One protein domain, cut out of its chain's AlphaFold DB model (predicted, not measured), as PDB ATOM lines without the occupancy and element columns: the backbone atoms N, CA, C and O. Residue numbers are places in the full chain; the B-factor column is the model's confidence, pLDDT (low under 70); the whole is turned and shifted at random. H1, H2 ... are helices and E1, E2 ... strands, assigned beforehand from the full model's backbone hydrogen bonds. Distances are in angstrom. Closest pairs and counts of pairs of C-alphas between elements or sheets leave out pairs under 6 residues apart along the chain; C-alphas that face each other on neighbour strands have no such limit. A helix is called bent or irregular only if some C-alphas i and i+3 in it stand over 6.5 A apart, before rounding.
ATOM      1  N   ASP A   4     109.916 131.993  91.756       56.88
ATOM      2  CA  ASP A   4     111.236 131.372  91.879       56.88
ATOM      3  C   ASP A   4     111.289 129.938  91.313       56.88
ATOM      4  O   ASP A   4     112.375 129.484  90.955       56.88
ATOM      5  N   ASN A   5     110.141 129.261  91.180       67.12
ATOM      6  CA  ASN A   5     110.035 127.897  90.650       67.12
ATOM      7  C   ASN A   5     109.577 127.825  89.181       67.12
ATOM      8  O   ASN A   5     109.273 126.735  88.698       67.12
ATOM      9  N   TRP A   6     109.448 128.955  88.480       66.00
ATOM     10  CA  TRP A   6     108.958 128.974  87.100       66.00
ATOM     11  C   TRP A   6     110.116 128.954  86.099       66.00
ATOM     12  O   TRP A   6     111.025 129.783  86.159       66.00
ATOM     13  N   ASP A   7     110.047 128.037  85.133       69.19
ATOM     14  CA  ASP A   7     111.034 127.937  84.049       69.19
ATOM     15  C   ASP A   7     110.749 128.918  82.896       69.19
ATOM     16  O   ASP A   7     111.665 129.327  82.171       69.19
ATOM     17  N   TYR A   8     109.484 129.326  82.748       71.38
ATOM     18  CA  TYR A   8     108.988 130.134  81.636       71.38
ATOM     19  C   TYR A   8     108.064 131.246  82.121       71.38
ATOM     20  O   TYR A   8     107.299 131.067  83.069       71.38
ATOM     21  N   VAL A   9     108.094 132.375  81.415       72.94
ATOM     22  CA  VAL A   9     107.143 133.477  81.584       72.94
ATOM     23  C   VAL A   9     106.540 133.797  80.218       72.94
ATOM     24  O   VAL A   9     107.265 134.014  79.243       72.94
ATOM     25  N   LEU A  10     105.210 133.788  80.148       72.56
ATOM     26  CA  LEU A  10     104.441 134.143  78.959       72.56
ATOM     27  C   LEU A  10     103.882 135.557  79.129       72.56
ATOM     28  O   LEU A  10     103.221 135.852  80.124       72.56
ATOM     29  N   PHE A  11     104.105 136.414  78.135       69.31
ATOM     30  CA  PHE A  11     103.572 137.773  78.122       69.31
ATOM     31  C   PHE A  11     102.425 137.876  77.113       69.31
ATOM     32  O   PHE A  11     102.660 137.885  75.905       69.31
ATOM     33  N   VAL A  12     101.190 137.982  77.620       62.22
ATOM     34  CA  VAL A  12      99.973 138.238  76.828       62.22
ATOM     35  C   VAL A  12      99.353 139.543  77.314       62.22
ATOM     36  O   VAL A  12      98.784 139.599  78.402       62.22
ATOM     37  N   LYS A  13      99.505 140.613  76.533       69.00
ATOM     38  CA  LYS A  13      98.869 141.914  76.788       69.00
ATOM     39  C   LYS A  13      98.580 142.640  75.486       69.00
ATOM     40  O   LYS A  13      99.260 142.409  74.480       69.00
ATOM     41  N   ASP A  14      97.615 143.542  75.545       66.56
ATOM     42  CA  ASP A  14      97.137 144.267  74.373       66.56
ATOM     43  C   ASP A  14      98.059 145.440  74.026       66.56
ATOM     44  O   ASP A  14      98.228 145.755  72.850       66.56
ATOM     45  N   THR A  15      98.743 146.030  75.017       73.38
ATOM     46  CA  THR A  15      99.638 147.174  74.786       73.38
ATOM     47  C   THR A  15     101.108 146.873  75.089       73.38
ATOM     48  O   THR A  15     101.458 146.057  75.947       73.38
ATOM     49  N   PHE A  16     102.010 147.554  74.377       72.19
ATOM     50  CA  PHE A  16     103.459 147.408  74.561       72.19
ATOM     51  C   PHE A  16     103.944 147.941  75.908       72.19
ATOM     52  O   PHE A  16     104.817 147.341  76.534       72.19
ATOM     53  N   HIS A  17     103.358 149.049  76.363       75.81
ATOM     54  CA  HIS A  17     103.703 149.669  77.637       75.81
ATOM     55  C   HIS A  17     103.433 148.718  78.810       75.81
ATOM     56  O   HIS A  17     104.304 148.517  79.655       75.81
ATOM     57  N   GLU A  18     102.280 148.043  78.806       78.25
ATOM     58  CA  GLU A  18     101.944 147.046  79.826       78.25
ATOM     59  C   GLU A  18     102.921 145.867  79.820       78.25
ATOM     60  O   GLU A  18     103.345 145.427  80.883       78.25
ATOM     61  N   LYS A  19     103.336 145.372  78.645       77.88
ATOM     62  CA  LYS A  19     104.342 144.295  78.555       77.88
ATOM     63  C   LYS A  19     105.674 144.716  79.167       77.88
ATOM     64  O   LYS A  19     106.247 143.951  79.936       77.88
ATOM     65  N   ALA A  20     106.145 145.925  78.860       76.88
ATOM     66  CA  ALA A  20     107.387 146.451  79.421       76.88
ATOM     67  C   ALA A  20     107.307 146.581  80.951       76.88
ATOM     68  O   ALA A  20     108.235 146.179  81.650       76.88
ATOM     69  N   GLN A  21     106.178 147.058  81.481       78.69
ATOM     70  CA  GLN A  21     105.946 147.145  82.926       78.69
ATOM     71  C   GLN A  21     105.881 145.777  83.603       78.69
ATOM     72  O   GLN A  21     106.512 145.586  84.641       78.69
ATOM     73  N   LEU A  22     105.165 144.814  83.013       77.69
ATOM     74  CA  LEU A  22     105.130 143.434  83.506       77.69
ATOM     75  C   LEU A  22     106.531 142.838  83.570       77.69
ATOM     76  O   LEU A  22     106.881 142.157  84.531       77.69
ATOM     77  N   LEU A  23     107.334 143.104  82.546       77.88
ATOM     78  CA  LEU A  23     108.679 142.576  82.449       77.88
ATOM     79  C   LEU A  23     109.621 143.216  83.475       77.88
ATOM     80  O   LEU A  23     110.385 142.510  84.131       77.88
ATOM     81  N   LEU A  24     109.512 144.531  83.677       79.56
ATOM     82  CA  LEU A  24     110.203 145.236  84.756       79.56
ATOM     83  C   LEU A  24     109.791 144.706  86.131       79.56
ATOM     84  O   LEU A  24     110.658 144.441  86.959       79.56
ATOM     85  N   ALA A  25     108.496 144.490  86.364       78.25
ATOM     86  CA  ALA A  25     107.994 143.946  87.620       78.25
ATOM     87  C   ALA A  25     108.512 142.519  87.875       78.25
ATOM     88  O   ALA A  25     108.983 142.228  88.979       78.25
ATOM     89  N   ALA A  26     108.515 141.667  86.841       74.81
ATOM     90  CA  ALA A  26     109.065 140.314  86.893       74.81
ATOM     91  C   ALA A  26     110.569 140.319  87.216       74.81
ATOM     92  O   ALA A  26     111.016 139.568  88.083       74.81
ATOM     93  N   LEU A  27     111.339 141.214  86.588       74.56
ATOM     94  CA  LEU A  27     112.762 141.409  86.879       74.56
ATOM     95  C   LEU A  27     113.017 141.950  88.294       74.56
ATOM     96  O   LEU A  27     114.009 141.592  88.927       74.56
ATOM     97  N   GLN A  28     112.124 142.802  88.803       75.62
ATOM     98  CA  GLN A  28     112.238 143.442  90.119       75.62
ATOM     99  C   GLN A  28     111.670 142.598  91.274       75.62
ATOM    100  O   GLN A  28     111.741 143.026  92.424       75.62
ATOM    101  N   LYS A  29     111.168 141.383  91.002       59.38
ATOM    102  CA  LYS A  29     110.547 140.467  91.981       59.38
ATOM    103  C   LYS A  29     109.241 140.972  92.608       59.38
ATOM    104  O   LYS A  29     108.873 140.526  93.696       59.38
ATOM    105  N   THR A  30     108.502 141.841  91.921       43.28
ATOM    106  CA  THR A  30     107.162 142.252  92.368       43.28
ATOM    107  C   THR A  30     106.112 141.525  91.537       43.28
ATOM    108  O   THR A  30     106.069 141.647  90.318       43.28
ATOM    109  N   VAL A  31     105.309 140.710  92.221       40.16
ATOM    110  CA  VAL A  31     104.265 139.833  91.677       40.16
ATOM    111  C   VAL A  31     103.375 140.569  90.674       40.16
ATOM    112  O   VAL A  31     102.710 141.535  91.040       40.16
ATOM    113  N   VAL A  32     103.286 140.050  89.447       35.38
ATOM    114  CA  VAL A  32     102.140 140.311  88.572       35.38
ATOM    115  C   VAL A  32     101.598 138.985  88.063       35.38
ATOM    116  O   VAL A  32     102.322 138.190  87.469       35.38
ATOM    117  N   THR A  33     100.326 138.727  88.348       27.03
ATOM    118  CA  THR A  33      99.603 137.534  87.907       27.03
ATOM    119  C   THR A  33      98.821 137.837  86.637       27.03
ATOM    120  O   THR A  33      98.004 138.758  86.620       27.03
ATOM    121  N   THR A  34      99.006 137.009  85.615       33.41
ATOM    122  CA  THR A  34      98.028 136.797  84.543       33.41
ATOM    123  C   THR A  34      98.034 135.312  84.187       33.41
ATOM    124  O   THR A  34      99.089 134.776  83.854       33.41
ATOM    125  N   ASP A  35      96.877 134.660  84.304       25.69
ATOM    126  CA  ASP A  35      96.652 133.247  83.971       25.69
ATOM    127  C   ASP A  35      96.824 132.995  82.478       25.69
ATOM    128  O   ASP A  35      96.088 133.622  81.731       25.69
ATOM    129  N   PHE A  36      97.675 132.047  82.049       30.22
ATOM    130  CA  PHE A  36      97.538 131.343  80.758       30.22
ATOM    131  C   PHE A  36      98.304 130.007  80.722       30.22
ATOM    132  O   PHE A  36      99.374 129.853  81.309       30.22
ATOM    133  N   GLY A  37      97.726 129.037  80.005       25.20
ATOM    134  CA  GLY A  37      98.214 127.664  79.856       25.20
ATOM    135  C   GLY A  37      99.362 127.491  78.855       25.20
ATOM    136  O   GLY A  37      99.487 128.211  77.867       25.20
ATOM    137  N   CYS A  38     100.196 126.485  79.120       23.59
ATOM    138  CA  CYS A  38     101.369 126.118  78.329       23.59
ATOM    139  C   CYS A  38     100.976 125.328  77.068       23.59
ATOM    140  O   CYS A  38     100.401 124.244  77.182       23.59
ATOM    141  N   VAL A  39     101.356 125.805  75.878       30.06
ATOM    142  CA  VAL A  39     101.376 124.977  74.661       30.06
ATOM    143  C   VAL A  39     102.713 124.240  74.630       30.06
ATOM    144  O   VAL A  39     103.753 124.823  74.328       30.06
ATOM    145  N   LYS A  40     102.690 122.960  74.997       31.61
ATOM    146  CA  LYS A  40     103.781 122.024  74.709       31.61
ATOM    147  C   LYS A  40     103.606 121.571  73.253       31.61
ATOM    148  O   LYS A  40     102.472 121.381  72.833       31.61
ATOM    149  N   ASP A  41     104.704 121.433  72.509       29.33
ATOM    150  CA  ASP A  41     104.833 120.611  71.283       29.33
ATOM    151  C   ASP A  41     105.111 121.295  69.929       29.33
ATOM    152  O   ASP A  41     105.206 120.587  68.929       29.33
ATOM    153  N   HIS A  42     105.400 122.603  69.850       31.34
ATOM    154  CA  HIS A  42     105.934 123.179  68.599       31.34
ATOM    155  C   HIS A  42     107.088 124.172  68.816       31.34
ATOM    156  O   HIS A  42     106.906 125.159  69.532       31.34
ATOM    157  N   PRO A  43     108.266 123.970  68.185       38.12
ATOM    158  CA  PRO A  43     109.282 125.011  68.123       38.12
ATOM    159  C   PRO A  43     108.736 126.171  67.284       38.12
ATOM    160  O   PRO A  43     108.328 125.994  66.136       38.12
ATOM    161  N   ALA A  44     108.681 127.364  67.877       38.66
ATOM    162  CA  ALA A  44     108.267 128.563  67.162       38.66
ATOM    163  C   ALA A  44     109.262 128.858  66.020       38.66
ATOM    164  O   ALA A  44     110.473 128.742  66.234       38.66
ATOM    165  N   PRO A  45     108.794 129.253  64.823       36.91
ATOM    166  CA  PRO A  45     109.687 129.632  63.737       36.91
ATOM    167  C   PRO A  45     110.553 130.821  64.165       36.91
ATOM    168  O   PRO A  45     110.044 131.854  64.604       36.91
ATOM    169  N   ILE A  46     111.872 130.680  64.032       42.09
ATOM    170  CA  ILE A  46     112.817 131.767  64.292       42.09
ATOM    171  C   ILE A  46     112.942 132.569  63.002       42.09
ATOM    172  O   ILE A  46     113.512 132.105  62.011       42.09
ATOM    173  N   MET A  47     112.406 133.787  63.012       50.53
ATOM    174  CA  MET A  47     112.598 134.731  61.920       50.53
ATOM    175  C   MET A  47     113.852 135.564  62.157       50.53
ATOM    176  O   MET A  47     114.152 135.976  63.283       50.53
ATOM    177  N   MET A  48     114.606 135.781  61.082       50.34
ATOM    178  CA  MET A  48     115.906 136.438  61.140       50.34
ATOM    179  C   MET A  48     115.946 137.633  60.203       50.34
ATOM    180  O   MET A  48     115.393 137.603  59.101       50.34
ATOM    181  N   TYR A  49     116.593 138.695  60.679       48.47
ATOM    182  CA  TYR A  49     116.723 139.953  59.958       48.47
ATOM    183  C   TYR A  49     118.193 140.204  59.622       48.47
ATOM    184  O   TYR A  49     119.045 140.179  60.515       48.47
ATOM    185  N   ASP A  50     118.485 140.450  58.344       43.81
ATOM    186  CA  ASP A  50     119.790 140.954  57.911       43.81
ATOM    187  C   ASP A  50     119.882 142.457  58.220       43.81
ATOM    188  O   ASP A  50     119.114 143.266  57.682       43.81
ATOM    189  N   LYS A  51     120.834 142.827  59.086       40.94
ATOM    190  CA  LYS A  51     121.064 144.209  59.550       40.94
ATOM    191  C   LYS A  51     121.448 145.170  58.413       40.94
ATOM    192  O   LYS A  51     121.228 146.373  58.548       40.94
ATOM    193  N   PHE A  52     122.008 144.667  57.314       36.84
ATOM    194  CA  PHE A  52     122.536 145.465  56.205       36.84
ATOM    195  C   PHE A  52     121.614 145.496  54.987       36.84
ATOM    196  O   PHE A  52     121.579 146.507  54.287       36.84
ATOM    197  N   GLN A  53     120.870 144.418  54.721       39.66
ATOM    198  CA  GLN A  53     120.046 144.316  53.506       39.66
ATOM    199  C   GLN A  53     118.538 144.473  53.728       39.66
ATOM    200  O   GLN A  53     117.804 144.553  52.744       39.66
ATOM    201  N   MET A  54     118.059 144.515  54.980       37.91
ATOM    202  CA  MET A  54     116.622 144.528  55.310       37.91
ATOM    203  C   MET A  54     115.823 143.411  54.610       37.91
ATOM    204  O   MET A  54     114.676 143.603  54.204       37.91
ATOM    205  N   ARG A  55     116.431 142.230  54.436       40.25
ATOM    206  CA  ARG A  55     115.778 141.055  53.842       40.25
ATOM    207  C   ARG A  55     115.357 140.085  54.940       40.25
ATOM    208  O   ARG A  55     116.147 139.763  55.825       40.25
ATOM    209  N   LEU A  56     114.102 139.646  54.871       36.06
ATOM    210  CA  LEU A  56     113.529 138.651  55.770       36.06
ATOM    211  C   LEU A  56     113.981 137.258  55.326       36.06
ATOM    212  O   LEU A  56     113.807 136.895  54.161       36.06
ATOM    213  N   ALA A  57     114.539 136.484  56.251       38.38
ATOM    214  CA  ALA A  57     114.948 135.111  56.004       38.38
ATOM    215  C   ALA A  57     114.153 134.171  56.935       38.38
ATOM    216  O   ALA A  57     114.160 134.344  58.156       38.38
ATOM    217  N   TYR A  58     113.419 133.212  56.357       35.25
ATOM    218  CA  TYR A  58     112.555 132.260  57.075       35.25
ATOM    219  C   TYR A  58     113.265 130.934  57.343       35.25
ATOM    220  O   TYR A  58     113.550 130.205  56.395       35.25
ATOM    221  N   SER A  59     113.549 130.596  58.601       35.84
ATOM    222  CA  SER A  59     114.104 129.284  58.953       35.84
ATOM    223  C   SER A  59     113.007 128.384  59.517       35.84
ATOM    224  O   SER A  59     112.340 128.736  60.490       35.84
ATOM    225  N   LEU A  60     112.829 127.220  58.889       35.91
ATOM    226  CA  LEU A  60     112.159 126.072  59.490       35.91
ATOM    227  C   LEU A  60     113.230 125.168  60.110       35.91
ATOM    228  O   LEU A  60     114.312 124.997  59.551       35.91
ATOM    229  N   ASP A  61     112.915 124.642  61.288       36.88
ATOM    230  CA  ASP A  61     113.774 123.827  62.144       36.88
ATOM    231  C   ASP A  61     114.476 122.669  61.388       36.88
ATOM    232  O   ASP A  61     113.791 121.799  60.842       36.88
ATOM    233  N   PRO A  62     115.824 122.601  61.363       37.66
ATOM    234  CA  PRO A  62     116.553 121.495  60.743       37.66
ATOM    235  C   PRO A  62     116.600 120.210  61.595       37.66
ATOM    236  O   PRO A  62     117.196 119.225  61.160       37.66
ATOM    237  N   ASP A 129      95.527 153.441  61.921       61.53
ATOM    238  CA  ASP A 129      96.247 153.160  60.673       61.53
ATOM    239  C   ASP A 129      96.470 154.433  59.832       61.53
ATOM    240  O   ASP A 129      97.403 154.499  59.031       61.53
ATOM    241  N   ASN A 130      95.622 155.452  60.015       66.31
ATOM    242  CA  ASN A 130      95.752 156.769  59.389       66.31
ATOM    243  C   ASN A 130      96.707 157.706  60.143       66.31
ATOM    244  O   ASN A 130      97.014 158.787  59.627       66.31
ATOM    245  N   LEU A 131      97.180 157.335  61.339       67.38
ATOM    246  CA  LEU A 131      98.268 158.061  61.980       67.38
ATOM    247  C   LEU A 131      99.518 157.865  61.123       67.38
ATOM    248  O   LEU A 131      99.992 156.752  60.905       67.38
ATOM    249  N   GLN A 132     100.019 158.973  60.585       64.38
ATOM    250  CA  GLN A 132     101.238 158.986  59.799       64.38
ATOM    251  C   GLN A 132     102.381 158.403  60.636       64.38
ATOM    252  O   GLN A 132     102.464 158.651  61.838       64.38
ATOM    253  N   PHE A 133     103.237 157.611  59.985       58.44
ATOM    254  CA  PHE A 133     104.367 156.969  60.639       58.44
ATOM    255  C   PHE A 133     105.331 158.064  61.168       58.44
ATOM    256  O   PHE A 133     106.019 158.704  60.370       58.44
ATOM    257  N   GLU A 134     105.331 158.339  62.475       73.38
ATOM    258  CA  GLU A 134     106.047 159.418  63.170       73.38
ATOM    259  C   GLU A 134     106.974 158.889  64.287       73.38
ATOM    260  O   GLU A 134     106.979 159.336  65.444       73.38
ATOM    261  N   SER A 135     107.819 157.924  63.947       84.50
ATOM    262  CA  SER A 135     109.063 157.648  64.664       84.50
ATOM    263  C   SER A 135     110.114 158.696  64.303       84.50
ATOM    264  O   SER A 135     110.377 158.983  63.133       84.50
ATOM    265  N   ASN A 136     110.823 159.200  65.315       89.56
ATOM    266  CA  ASN A 136     112.011 160.043  65.114       89.56
ATOM    267  C   ASN A 136     113.259 159.228  64.695       89.56
ATOM    268  O   ASN A 136     114.356 159.775  64.523       89.56
ATOM    269  N   TYR A 137     113.113 157.910  64.548       90.19
ATOM    270  CA  TYR A 137     114.154 156.960  64.163       90.19
ATOM    271  C   TYR A 137     113.937 156.498  62.725       90.19
ATOM    272  O   TYR A 137     112.871 156.002  62.370       90.19
ATOM    273  N   ALA A 138     114.990 156.595  61.913       88.19
ATOM    274  CA  ALA A 138     114.964 156.181  60.511       88.19
ATOM    275  C   ALA A 138     114.822 154.658  60.336       88.19
ATOM    276  O   ALA A 138     114.402 154.186  59.286       88.19
ATOM    277  N   ASN A 139     115.248 153.883  61.336       86.81
ATOM    278  CA  ASN A 139     115.183 152.424  61.351       86.81
ATOM    279  C   ASN A 139     115.384 151.869  62.772       86.81
ATOM    280  O   ASN A 139     115.828 152.580  63.680       86.81
ATOM    281  N   LEU A 140     115.150 150.561  62.917       86.81
ATOM    282  CA  LEU A 140     115.336 149.808  64.156       86.81
ATOM    283  C   LEU A 140     116.715 150.031  64.799       86.81
ATOM    284  O   LEU A 140     116.809 150.243  66.002       86.81
ATOM    285  N   GLY A 141     117.788 150.025  64.003       87.06
ATOM    286  CA  GLY A 141     119.145 150.231  64.512       87.06
ATOM    287  C   GLY A 141     119.332 151.612  65.143       87.06
ATOM    288  O   GLY A 141     119.929 151.732  66.211       87.06
ATOM    289  N   SER A 142     118.772 152.655  64.525       90.00
ATOM    290  CA  SER A 142     118.819 154.011  65.079       90.00
ATOM    291  C   SER A 142     117.985 154.171  66.355       90.00
ATOM    292  O   SER A 142     118.413 154.911  67.238       90.00
ATOM    293  N   PHE A 143     116.865 153.450  66.482       91.62
ATOM    294  CA  PHE A 143     116.071 153.382  67.714       91.62
ATOM    295  C   PHE A 143     116.862 152.719  68.846       91.62
ATOM    296  O   PHE A 143     117.051 153.318  69.902       91.62
ATOM    297  N   VAL A 144     117.423 151.532  68.599       89.75
ATOM    298  CA  VAL A 144     118.220 150.796  69.594       89.75
ATOM    299  C   VAL A 144     119.409 151.618  70.086       89.75
ATOM    300  O   VAL A 144     119.653 151.706  71.291       89.75
ATOM    301  N   LYS A 145     120.125 152.260  69.162       90.25
ATOM    302  CA  LYS A 145     121.297 153.063  69.509       90.25
ATOM    303  C   LYS A 145     120.931 154.298  70.330       90.25
ATOM    304  O   LYS A 145     121.586 154.570  71.331       90.25
ATOM    305  N   LYS A 146     119.922 155.060  69.896       92.44
ATOM    306  CA  LYS A 146     119.585 156.354  70.508       92.44
ATOM    307  C   LYS A 146     118.773 156.210  71.792       92.44
ATOM    308  O   LYS A 146     119.110 156.866  72.768       92.44
ATOM    309  N   GLU A 147     117.759 155.344  71.806       93.56
ATOM    310  CA  GLU A 147     116.842 155.221  72.948       93.56
ATOM    311  C   GLU A 147     117.311 154.209  73.973       93.56
ATOM    312  O   GLU A 147     117.308 154.477  75.172       93.56
ATOM    313  N   LEU A 148     117.753 153.036  73.519       91.62
ATOM    314  CA  LEU A 148     118.155 151.977  74.443       91.62
ATOM    315  C   LEU A 148     119.606 152.158  74.915       91.62
ATOM    316  O   LEU A 148     120.041 151.506  75.868       91.62
ATOM    317  N   GLY A 149     120.359 153.079  74.302       90.50
ATOM    318  CA  GLY A 149     121.777 153.303  74.602       90.50
ATOM    319  C   GLY A 149     122.612 152.048  74.362       90.50
ATOM    320  O   GLY A 149     123.622 151.824  75.027       90.50
ATOM    321  N   ILE A 150     122.134 151.191  73.464       86.69
ATOM    322  CA  ILE A 150     122.779 149.945  73.115       86.69
ATOM    323  C   ILE A 150     123.759 150.253  71.979       86.69
ATOM    324  O   ILE A 150     123.377 150.447  70.823       86.69
ATOM    325  N   GLU A 151     125.037 150.335  72.339       79.81
ATOM    326  CA  GLU A 151     126.150 150.454  71.396       79.81
ATOM    327  C   GLU A 151     126.259 149.189  70.521       79.81
ATOM    328  O   GLU A 151     125.714 148.128  70.848       79.81
ATOM    329  N   ASP A 152     127.009 149.285  69.419       66.50
ATOM    330  CA  ASP A 152     127.147 148.254  68.373       66.50
ATOM    331  C   ASP A 152     127.624 146.866  68.863       66.50
ATOM    332  O   ASP A 152     127.681 145.933  68.064       66.50
ATOM    333  N   GLY A 153     127.932 146.711  70.156       62.84
ATOM    334  CA  GLY A 153     128.339 145.466  70.810       62.84
ATOM    335  C   GLY A 153     127.208 144.559  71.317       62.84
ATOM    336  O   GLY A 153     127.416 143.354  71.380       62.84
ATOM    337  N   TRP A 154     126.012 145.062  71.656       64.75
ATOM    338  CA  TRP A 154     124.916 144.176  72.120       64.75
ATOM    339  C   TRP A 154     124.234 143.467  70.947       64.75
ATOM    340  O   TRP A 154     124.037 142.257  70.951       64.75
ATOM    341  N   LEU A 155     123.951 144.223  69.882       64.12
ATOM    342  CA  LEU A 155     123.620 143.691  68.557       64.12
ATOM    343  C   LEU A 155     124.911 143.357  67.792       64.12
ATOM    344  O   LEU A 155     124.995 143.666  66.601       64.12
ATOM    345  N   SER A 156     125.915 142.838  68.518       53.12
ATOM    346  CA  SER A 156     127.334 142.785  68.151       53.12
ATOM    347  C   SER A 156     127.545 142.692  66.648       53.12
ATOM    348  O   SER A 156     127.114 141.735  66.002       53.12
ATOM    349  N   SER A 157     128.255 143.683  66.103       51.03
ATOM    350  CA  SER A 157     128.598 143.830  64.684       51.03
ATOM    351  C   SER A 157     129.262 142.606  64.038       51.03
ATOM    352  O   SER A 157     129.474 142.600  62.828       51.03
ATOM    353  N   THR A 158     129.637 141.596  64.822       56.47
ATOM    354  CA  THR A 158     130.227 140.344  64.344       56.47
ATOM    355  C   THR A 158     129.215 139.444  63.647       56.47
ATOM    356  O   THR A 158     129.593 138.709  62.736       56.47
ATOM    357  N   THR A 159     127.935 139.500  64.027       64.44
ATOM    358  CA  THR A 159     126.892 138.685  63.394       64.44
ATOM    359  C   THR A 159     125.933 139.585  62.614       64.44
ATOM    360  O   THR A 159     125.222 140.382  63.222       64.44
ATOM    361  N   PRO A 160     125.855 139.471  61.273       71.31
ATOM    362  CA  PRO A 160     124.959 140.299  60.459       71.31
ATOM    363  C   PRO A 160     123.471 139.964  60.653       71.31
ATOM    364  O   PRO A 160     122.615 140.620  60.061       71.31
ATOM    365  N   LEU A 161     123.166 138.942  61.458       81.00
ATOM    366  CA  LEU A 161     121.831 138.411  61.680       81.00
ATOM    367  C   LEU A 161     121.390 138.654  63.116       81.00
ATOM    368  O   LEU A 161     122.122 138.356  64.061       81.00
ATOM    369  N   VAL A 162     120.161 139.137  63.261       81.00
ATOM    370  CA  VAL A 162     119.500 139.322  64.555       81.00
ATOM    371  C   VAL A 162     118.210 138.512  64.588       81.00
ATOM    372  O   VAL A 162     117.516 138.383  63.573       81.00
ATOM    373  N   ARG A 163     117.895 137.941  65.755       84.00
ATOM    374  CA  ARG A 163     116.636 137.218  65.961       84.00
ATOM    375  C   ARG A 163     115.534 138.231  66.200       84.00
ATOM    376  O   ARG A 163     115.698 139.117  67.044       84.00
ATOM    377  N   VAL A 164     114.416 138.064  65.508       83.56
ATOM    378  CA  VAL A 164     113.267 138.955  65.647       83.56
ATOM    379  C   VAL A 164     111.993 138.186  65.977       83.56
ATOM    380  O   VAL A 164     111.825 137.039  65.564       83.56
ATOM    381  N   CYS A 165     111.096 138.820  66.731       82.75
ATOM    382  CA  CYS A 165     109.742 138.324  66.964       82.75
ATOM    383  C   CYS A 165     108.745 139.054  66.061       82.75
ATOM    384  O   CYS A 165     108.885 140.247  65.795       82.75
ATOM    385  N   PHE A 166     107.716 138.326  65.637       77.44
ATOM    386  CA  PHE A 166     106.533 138.873  64.984       77.44
ATOM    387  C   PHE A 166     105.306 138.245  65.646       77.44
ATOM    388  O   PHE A 166     105.242 137.020  65.744       77.44
ATOM    389  N   GLY A 167     104.343 139.053  66.088       73.88
ATOM    390  CA  GLY A 167     103.042 138.554  66.549       73.88
ATOM    391  C   GLY A 167     102.673 138.888  67.992       73.88
ATOM    392  O   GLY A 167     101.812 138.219  68.561       73.88
ATOM    393  N   GLY A 168     103.298 139.900  68.596       73.44
ATOM    394  CA  GLY A 168     102.891 140.527  69.856       73.44
ATOM    395  C   GLY A 168     103.018 139.670  71.121       73.44
ATOM    396  O   GLY A 168     103.121 140.232  72.206       73.44
ATOM    397  N   ASN A 169     103.047 138.346  71.014       78.81
ATOM    398  CA  ASN A 169     103.136 137.411  72.127       78.81
ATOM    399  C   ASN A 169     104.445 136.635  72.034       78.81
ATOM    400  O   ASN A 169     104.849 136.201  70.955       78.81
ATOM    401  N   PHE A 170     105.107 136.449  73.169       81.12
ATOM    402  CA  PHE A 170     106.354 135.702  73.234       81.12
ATOM    403  C   PHE A 170     106.500 135.020  74.595       81.12
ATOM    404  O   PHE A 170     105.969 135.476  75.612       81.12
ATOM    405  N   VAL A 171     107.225 133.902  74.591       83.31
ATOM    406  CA  VAL A 171     107.590 133.143  75.788       83.31
ATOM    407  C   VAL A 171     109.083 133.306  76.001       83.31
ATOM    408  O   VAL A 171     109.870 133.153  75.064       83.31
ATOM    409  N   VAL A 172     109.476 133.593  77.237       85.44
ATOM    410  CA  VAL A 172     110.885 133.704  77.623       85.44
ATOM    411  C   VAL A 172     111.195 132.702  78.717       85.44
ATOM    412  O   VAL A 172     110.359 132.421  79.574       85.44
ATOM    413  N   THR A 173     112.412 132.170  78.696       86.06
ATOM    414  CA  THR A 173     112.933 131.416  79.836       86.06
ATOM    415  C   THR A 173     113.437 132.387  80.894       86.06
ATOM    416  O   THR A 173     113.874 133.496  80.566       86.06
ATOM    417  N   ARG A 174     113.469 131.955  82.158       83.88
ATOM    418  CA  ARG A 174     114.096 132.736  83.237       83.88
ATOM    419  C   ARG A 174     115.534 133.142  82.902       83.88
ATOM    420  O   ARG A 174     115.900 134.302  83.040       83.88
ATOM    421  N   ARG A 175     116.331 132.201  82.388       84.81
ATOM    422  CA  ARG A 175     117.719 132.460  81.974       84.81
ATOM    423  C   ARG A 175     117.807 133.518  80.871       84.81
ATOM    424  O   ARG A 175     118.746 134.304  80.860       84.81
ATOM    425  N   GLY A 176     116.849 133.528  79.944       84.50
ATOM    426  CA  GLY A 176     116.746 134.559  78.912       84.50
ATOM    427  C   GLY A 176     116.421 135.933  79.491       84.50
ATOM    428  O   GLY A 176     117.006 136.929  79.076       84.50
ATOM    429  N   LEU A 177     115.540 135.985  80.491       85.38
ATOM    430  CA  LEU A 177     115.196 137.217  81.201       85.38
ATOM    431  C   LEU A 177     116.407 137.794  81.955       85.38
ATOM    432  O   LEU A 177     116.686 138.984  81.853       85.38
ATOM    433  N   GLU A 178     117.162 136.936  82.643       84.38
ATOM    434  CA  GLU A 178     118.386 137.299  83.376       84.38
ATOM    435  C   GLU A 178     119.549 137.714  82.453       84.38
ATOM    436  O   GLU A 178     120.512 138.326  82.913       84.38
ATOM    437  N   HIS A 179     119.482 137.391  81.157       82.44
ATOM    438  CA  HIS A 179     120.524 137.742  80.191       82.44
ATOM    439  C   HIS A 179     120.508 139.224  79.810       82.44
ATOM    440  O   HIS A 179     121.544 139.771  79.431       82.44
ATOM    441  N   SER A 180     119.344 139.871  79.897       83.56
ATOM    442  CA  SER A 180     119.193 141.262  79.492       83.56
ATOM    443  C   SER A 180     119.369 142.232  80.657       83.56
ATOM    444  O   SER A 180     118.914 141.959  81.769       83.56
ATOM    445  N   PRO A 181     119.985 143.402  80.433       86.44
ATOM    446  CA  PRO A 181     120.267 144.360  81.475       86.44
ATOM    447  C   PRO A 181     118.972 145.072  81.849       86.44
ATOM    448  O   PRO A 181     118.181 145.457  80.985       86.44
ATOM    449  N   LEU A 182     118.767 145.301  83.145       88.56
ATOM    450  CA  LEU A 182     117.566 145.979  83.627       88.56
ATOM    451  C   LEU A 182     117.407 147.389  83.026       88.56
ATOM    452  O   LEU A 182     116.283 147.822  82.774       88.56
ATOM    453  N   ASP A 183     118.510 148.097  82.760       91.00
ATOM    454  CA  ASP A 183     118.470 149.451  82.201       91.00
ATOM    455  C   ASP A 183     117.896 149.491  80.779       91.00
ATOM    456  O   ASP A 183     117.229 150.465  80.432       91.00
ATOM    457  N   VAL A 184     118.075 148.430  79.983       90.12
ATOM    458  CA  VAL A 184     117.467 148.323  78.646       90.12
ATOM    459  C   VAL A 184     115.946 148.333  78.751       90.12
ATOM    460  O   VAL A 184     115.285 149.038  77.992       90.12
ATOM    461  N   PHE A 185     115.382 147.616  79.722       90.62
ATOM    462  CA  PHE A 185     113.932 147.567  79.915       90.62
ATOM    463  C   PHE A 185     113.371 148.862  80.489       90.62
ATOM    464  O   PHE A 185     112.291 149.282  80.082       90.62
ATOM    465  N   VAL A 186     114.115 149.534  81.370       92.19
ATOM    466  CA  VAL A 186     113.732 150.864  81.870       92.19
ATOM    467  C   VAL A 186     113.687 151.869  80.719       92.19
ATOM    468  O   VAL A 186     112.718 152.615  80.590       92.19
ATOM    469  N   LYS A 187     114.694 151.864  79.840       93.25
ATOM    470  CA  LYS A 187     114.721 152.733  78.654       93.25
ATOM    471  C   LYS A 187     113.628 152.372  77.651       93.25
ATOM    472  O   LYS A 187     112.980 153.265  77.118       93.25
ATOM    473  N   ALA A 188     113.376 151.082  77.432       91.50
ATOM    474  CA  ALA A 188     112.281 150.619  76.585       91.50
ATOM    475  C   ALA A 188     110.922 151.098  77.114       91.50
ATOM    476  O   ALA A 188     110.114 151.626  76.354       91.50
ATOM    477  N   GLU A 189     110.681 150.983  78.422       92.50
ATOM    478  CA  GLU A 189     109.466 151.497  79.051       92.50
ATOM    479  C   GLU A 189     109.344 153.015  78.864       92.50
ATOM    480  O   GLU A 189     108.274 153.499  78.503       92.50
ATOM    481  N   GLN A 190     110.434 153.765  79.057       91.94
ATOM    482  CA  GLN A 190     110.467 155.216  78.853       91.94
ATOM    483  C   GLN A 190     110.177 155.614  77.404       91.94
ATOM    484  O   GLN A 190     109.345 156.494  77.180       91.94
ATOM    485  N   ALA A 191     110.787 154.937  76.428       90.38
ATOM    486  CA  ALA A 191     110.527 155.157  75.006       90.38
ATOM    487  C   ALA A 191     109.046 154.918  74.659       90.38
ATOM    488  O   ALA A 191     108.468 155.625  73.833       90.38
ATOM    489  N   LEU A 192     108.405 153.976  75.357       90.00
ATOM    490  CA  LEU A 192     106.986 153.661  75.227       90.00
ATOM    491  C   LEU A 192     106.057 154.518  76.102       90.00
ATOM    492  O   LEU A 192     104.850 154.327  76.048       90.00
ATOM    493  N   ARG A 193     106.543 155.462  76.910       88.25
ATOM    494  CA  ARG A 193     105.648 156.342  77.692       88.25
ATOM    495  C   ARG A 193     105.084 157.505  76.875       88.25
ATOM    496  O   ARG A 193     104.136 158.150  77.322       88.25
ATOM    497  N   ARG A 194     105.653 157.800  75.700       82.25
ATOM    498  CA  ARG A 194     105.125 158.831  74.791       82.25
ATOM    499  C   ARG A 194     103.774 158.384  74.217       82.25
ATOM    500  O   ARG A 194     103.585 157.202  73.971       82.25
ATOM    501  N   GLY A 195     102.848 159.325  74.008       78.81
ATOM    502  CA  GLY A 195     101.461 159.008  73.637       78.81
ATOM    503  C   GLY A 195     101.332 158.189  72.347       78.81
ATOM    504  O   GLY A 195     100.781 157.096  72.375       78.81
ATOM    505  N   ASN A 196     101.870 158.695  71.231       82.12
ATOM    506  CA  ASN A 196     101.934 157.945  69.975       82.12
ATOM    507  C   ASN A 196     103.289 157.233  69.878       82.12
ATOM    508  O   ASN A 196     104.279 157.854  69.501       82.12
ATOM    509  N   ASN A 197     103.342 155.971  70.293       87.12
ATOM    510  CA  ASN A 197     104.553 155.145  70.352       87.12
ATOM    511  C   ASN A 197     104.422 153.852  69.532       87.12
ATOM    512  O   ASN A 197     105.152 152.893  69.785       87.12
ATOM    513  N   ILE A 198     103.447 153.786  68.619       86.06
ATOM    514  CA  ILE A 198     103.074 152.556  67.904       86.06
ATOM    515  C   ILE A 198     104.303 151.935  67.227       86.06
ATOM    516  O   ILE A 198     104.514 150.723  67.253       86.06
ATOM    517  N   GLU A 199     105.173 152.776  66.686       87.38
ATOM    518  CA  GLU A 199     106.347 152.358  65.930       87.38
ATOM    519  C   GLU A 199     107.507 151.921  66.801       87.38
ATOM    520  O   GLU A 199     108.123 150.898  66.509       87.38
ATOM    521  N   GLU A 200     107.788 152.634  67.894       91.38
ATOM    522  CA  GLU A 200     108.734 152.153  68.901       91.38
ATOM    523  C   GLU A 200     108.230 150.860  69.534       91.38
ATOM    524  O   GLU A 200     109.032 149.974  69.825       91.38
ATOM    525  N   GLY A 201     106.909 150.717  69.672       90.00
ATOM    526  CA  GLY A 201     106.234 149.473  70.018       90.00
ATOM    527  C   GLY A 201     106.621 148.347  69.068       90.00
ATOM    528  O   GLY A 201     107.148 147.325  69.509       90.00
ATOM    529  N   HIS A 202     106.469 148.556  67.760       88.62
ATOM    530  CA  HIS A 202     106.880 147.580  66.747       88.62
ATOM    531  C   HIS A 202     108.391 147.335  66.702       88.62
ATOM    532  O   HIS A 202     108.824 146.201  66.470       88.62
ATOM    533  N   PHE A 203     109.218 148.359  66.920       90.56
ATOM    534  CA  PHE A 203     110.662 148.181  67.029       90.56
ATOM    535  C   PHE A 203     111.019 147.301  68.227       90.56
ATOM    536  O   PHE A 203     111.775 146.345  68.061       90.56
ATOM    537  N   LEU A 204     110.439 147.560  69.398       90.56
ATOM    538  CA  LEU A 204     110.634 146.728  70.584       90.56
ATOM    539  C   LEU A 204     110.093 145.315  70.396       90.56
ATOM    540  O   LEU A 204     110.759 144.363  70.799       90.56
ATOM    541  N   GLU A 205     108.958 145.157  69.715       88.50
ATOM    542  CA  GLU A 205     108.408 143.842  69.388       88.50
ATOM    543  C   GLU A 205     109.413 142.984  68.628       88.50
ATOM    544  O   GLU A 205     109.688 141.841  68.999       88.50
ATOM    545  N   ARG A 206     110.026 143.575  67.602       88.25
ATOM    546  CA  ARG A 206     111.053 142.906  66.808       88.25
ATOM    547  C   ARG A 206     112.296 142.594  67.635       88.25
ATOM    548  O   ARG A 206     112.998 141.649  67.303       88.25
ATOM    549  N   LEU A 207     112.571 143.330  68.710       89.44
ATOM    550  CA  LEU A 207     113.764 143.140  69.539       89.44
ATOM    551  C   LEU A 207     113.590 142.144  70.680       89.44
ATOM    552  O   LEU A 207     114.606 141.710  71.219       89.44
ATOM    553  N   TRP A 208     112.368 141.729  71.030       88.44
ATOM    554  CA  TRP A 208     112.159 140.815  72.161       88.44
ATOM    555  C   TRP A 208     113.008 139.546  72.056       88.44
ATOM    556  O   TRP A 208     113.728 139.209  72.994       88.44
ATOM    557  N   ALA A 209     113.023 138.891  70.892       86.62
ATOM    558  CA  ALA A 209     113.886 137.730  70.675       86.62
ATOM    559  C   ALA A 209     115.368 138.045  70.912       86.62
ATOM    560  O   ALA A 209     116.072 137.218  71.478       86.62
ATOM    561  N   SER A 210     115.842 139.225  70.510       87.25
ATOM    562  CA  SER A 210     117.238 139.635  70.700       87.25
ATOM    563  C   SER A 210     117.592 139.923  72.166       87.25
ATOM    564  O   SER A 210     118.760 139.825  72.528       87.25
ATOM    565  N   PHE A 211     116.619 140.258  73.017       87.69
ATOM    566  CA  PHE A 211     116.845 140.461  74.453       87.69
ATOM    567  C   PHE A 211     116.869 139.140  75.227       87.69
ATOM    568  O   PHE A 211     117.719 138.927  76.091       87.69
ATOM    569  N   PHE A 212     115.957 138.225  74.911       87.38
ATOM    570  CA  PHE A 212     115.768 137.018  75.726       87.38
ATOM    571  C   PHE A 212     116.530 135.800  75.233       87.38
ATOM    572  O   PHE A 212     116.448 134.727  75.832       87.38
ATOM    573  N   GLN A 213     117.240 135.936  74.122       85.94
ATOM    574  CA  GLN A 213     118.005 134.853  73.548       85.94
ATOM    575  C   GLN A 213     119.492 135.195  73.519       85.94
ATOM    576  O   GLN A 213     119.848 136.345  73.268       85.94
ATOM    577  N   PRO A 214     120.371 134.198  73.706       82.62
ATOM    578  CA  PRO A 214     121.794 134.410  73.497       82.62
ATOM    579  C   PRO A 214     122.062 134.836  72.041       82.62
ATOM    580  O   PRO A 214     121.276 134.504  71.149       82.62
ATOM    581  N   PRO A 215     123.182 135.512  71.748       81.88
ATOM    582  CA  PRO A 215     123.618 135.746  70.373       81.88
ATOM    583  C   PRO A 215     123.716 134.437  69.570       81.88
ATOM    584  O   PRO A 215     123.904 133.359  70.139       81.88
ATOM    585  N   LEU A 216     123.539 134.503  68.246       83.62
ATOM    586  CA  LEU A 216     123.798 133.345  67.382       83.62
ATOM    587  C   LEU A 216     125.300 133.039  67.382       83.62
ATOM    588  O   LEU A 216     126.118 133.961  67.358       83.62
ATOM    589  N   THR A 217     125.664 131.758  67.385       86.56
ATOM    590  CA  THR A 217     127.065 131.365  67.193       86.56
ATOM    591  C   THR A 217     127.477 131.583  65.737       86.56
ATOM    592  O   THR A 217     126.628 131.667  64.843       86.56
ATOM    593  N   THR A 218     128.781 131.666  65.474       86.12
ATOM    594  CA  THR A 218     129.307 131.817  64.109       86.12
ATOM    595  C   THR A 218     128.820 130.690  63.200       86.12
ATOM    596  O   THR A 218     128.376 130.954  62.087       86.12
ATOM    597  N   GLU A 219     128.795 129.456  63.706       88.69
ATOM    598  CA  GLU A 219     128.350 128.272  62.966       88.69
ATOM    599  C   GLU A 219     126.864 128.360  62.613       88.69
ATOM    600  O   GLU A 219     126.465 128.006  61.506       88.69
ATOM    601  N   GLN A 220     126.033 128.871  63.530       89.00
ATOM    602  CA  GLN A 220     124.619 129.112  63.246       89.00
ATOM    603  C   GLN A 220     124.470 130.148  62.135       89.00
ATOM    604  O   GLN A 220     123.738 129.913  61.177       89.00
ATOM    605  N   VAL A 221     125.180 131.275  62.233       87.38
ATOM    606  CA  VAL A 221     125.147 132.345  61.225       87.38
ATOM    607  C   VAL A 221     125.578 131.837  59.849       87.38
ATOM    608  O   VAL A 221     124.942 132.181  58.853       87.38
ATOM    609  N   GLU A 222     126.631 131.026  59.783       87.00
ATOM    610  CA  GLU A 222     127.109 130.409  58.544       87.00
ATOM    611  C   GLU A 222     126.088 129.424  57.977       87.00
ATOM    612  O   GLU A 222     125.709 129.566  56.820       87.00
ATOM    613  N   ALA A 223     125.547 128.517  58.795       87.94
ATOM    614  CA  ALA A 223     124.518 127.571  58.360       87.94
ATOM    615  C   ALA A 223     123.264 128.281  57.826       87.94
ATOM    616  O   ALA A 223     122.690 127.880  56.812       87.94
ATOM    617  N   ILE A 224     122.854 129.367  58.483       86.31
ATOM    618  CA  ILE A 224     121.750 130.215  58.038       86.31
ATOM    619  C   ILE A 224     122.089 130.852  56.688       86.31
ATOM    620  O   ILE A 224     121.302 130.759  55.744       86.31
ATOM    621  N   ARG A 225     123.265 131.476  56.572       85.31
ATOM    622  CA  ARG A 225     123.712 132.105  55.325       85.31
ATOM    623  C   ARG A 225     123.762 131.090  54.188       85.31
ATOM    624  O   ARG A 225     123.240 131.384  53.119       85.31
ATOM    625  N   ASP A 226     124.320 129.911  54.419       86.00
ATOM    626  CA  ASP A 226     124.420 128.842  53.427       86.00
ATOM    627  C   ASP A 226     123.045 128.315  53.017       86.00
ATOM    628  O   ASP A 226     122.822 128.043  51.840       86.00
ATOM    629  N   HIS A 227     122.082 128.238  53.936       86.06
ATOM    630  CA  HIS A 227     120.719 127.837  53.596       86.06
ATOM    631  C   HIS A 227     120.035 128.846  52.657       86.06
ATOM    632  O   HIS A 227     119.443 128.456  51.650       86.06
ATOM    633  N   PHE A 228     120.147 130.146  52.945       81.19
ATOM    634  CA  PHE A 228     119.484 131.186  52.147       81.19
ATOM    635  C   PHE A 228     120.243 131.578  50.877       81.19
ATOM    636  O   PHE A 228     119.622 131.926  49.875       81.19
ATOM    637  N   MET A 229     121.575 131.529  50.903       72.94
ATOM    638  CA  MET A 229     122.437 131.941  49.788       72.94
ATOM    639  C   MET A 229     122.865 130.743  48.933       72.94
ATOM    640  O   MET A 229     122.995 130.867  47.717       72.94
ATOM    641  N   GLY A 230     123.043 129.570  49.544       64.44
ATOM    642  CA  GLY A 230     123.437 128.327  48.873       64.44
ATOM    643  C   GLY A 230     122.306 127.645  48.103       64.44
ATOM    644  O   GLY A 230     122.582 126.791  47.269       64.44
ATOM    645  N   GLY A 231     121.047 128.065  48.289       53.94
ATOM    646  CA  GLY A 231     119.935 127.716  47.394       53.94
ATOM    647  C   GLY A 231     120.054 128.341  45.995       53.94
ATOM    648  O   GLY A 231     119.421 127.867  45.052       53.94
TER     649      GLY A 231
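What this domain is: This is residues 4 to 62 and 129 to 231 of the 247 residues of the protein "Hypothetical protein" of Grammatophora oceanica (UniProt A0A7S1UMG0). A long, irregular helix, H5, lies in the middle, with the roughly aligned helices H1 and H4 on one side of it and a small sheet of three strands on another; H5 stands up from one face of this sheet, and H6 crosses the opposite face at the far end of the longest axis. A ladder of two strands, E1 and E5, lies by the last residues of H5, where H3 also meets it, while H2 meets H5 nearer its beginning. The printed part has 162 residues with six named helices and five named strands, in the order E1 H1 E2 E3 H2 E4 E5 H3 H4 H5 H6; both sheets, E3 - E2 - E4 and E1 - E5, are antiparallel, and the class is mixed, helices and strands. The whole is compact, with a radius of gyration of the C-alphas of 16.3 A, and rounded, spanning 47 by 40 by 32 A.

Where its parts are: In the larger sheet, E2 is residues 46 to 50, 13.2 A long, E3 is residues 56 to 59 and E4 is residues 161 to 164. H5, residues 198 to 212, is 21.5 A long from C-alpha 198 at (103.074, 152.556, 67.904) to C-alpha 212 at (115.768, 137.018, 75.726); it is irregular, with C-alphas 206 and 209 being 7.1 A apart. H6, residues 218 to 229, is 15.9 A long and ends with C-alpha 229 at (122.437, 131.941, 49.788). H1, residues 16 to 27, is 16.6 A long, and H4, residues 182 to 191, is 14.4 A long. E1 is residues 8 to 11, beginning with C-alpha 8 at (108.988, 130.134, 81.636), and E5 is residues 170 to 173. H3, residues 174 to 179, follows E5 with no residue between, and H2 is residues 140 to 146.

How they stand to each other: E2 is the inner strand of its sheet, and E3 and E4 are the edge strands. E2 and E3 form a hairpin, with N 57 and O 48 within hydrogen-bond range at 3.2 A. E2 and E4 have N 49 and O 162 within range at 3.1 A. H5 is on this sheet, over E4, at a height over the sheet of 9.0 A, and its closest C-alphas to E4 are those of Arg 206 and Val 164, 4.7 A apart. H6 is on the opposite face and runs across the strands, at 73 degrees to E3 on the local plane; the closest C-alphas of H6 and E3 are those of Phe 228 and Ala 57, 7.1 A apart. H5 touches H3 with residues 211 to 212 alone, about perpendicular at 77 degrees, the closest C-alphas being those of Phe 212 and Gly 176, 4.1 A apart. H5 only just touches H2, with 3 pairs of C-alphas within 8 A, made by its residues 200 to 203 alone; the closest are those of Phe 203 and Leu 140, 5.7 A apart. H1 and H4 touch at a shallow tilt of 20 degrees, opposite ways, with the C-alphas of Ala 20 and Glu 189 closest at 5.5 A. Each is close to H5 but not clearly touching it: Phe 16 and Gly 201 have the closest C-alphas of H1 and H5, 5.7 A apart, and Ala 191 and Glu 200 those of H4 and H5, 7.0 A apart. E1 and E5 are antiparallel, with N 9 and O 172 within range at 2.9 A. Every O i to N i+4 pair is within hydrogen-bond range in H1, H2, H3, H4 and H6; in H5, 9 of 11 are.

The domain as a whole: The two C-alphas farthest apart are those of Thr 30 and Gly 231, 49.0 A. Residues 63 to 128 are not printed, and C-alphas 62 and 129 are 37.6 A apart across this cut. The links H1 to E2, 18 residues, and H2 to E4, 14 residues, are long. The mean pLDDT of the printed part is 71.5, and 57 residues are under 70, among them residues 29 to 62 and 152 to 159.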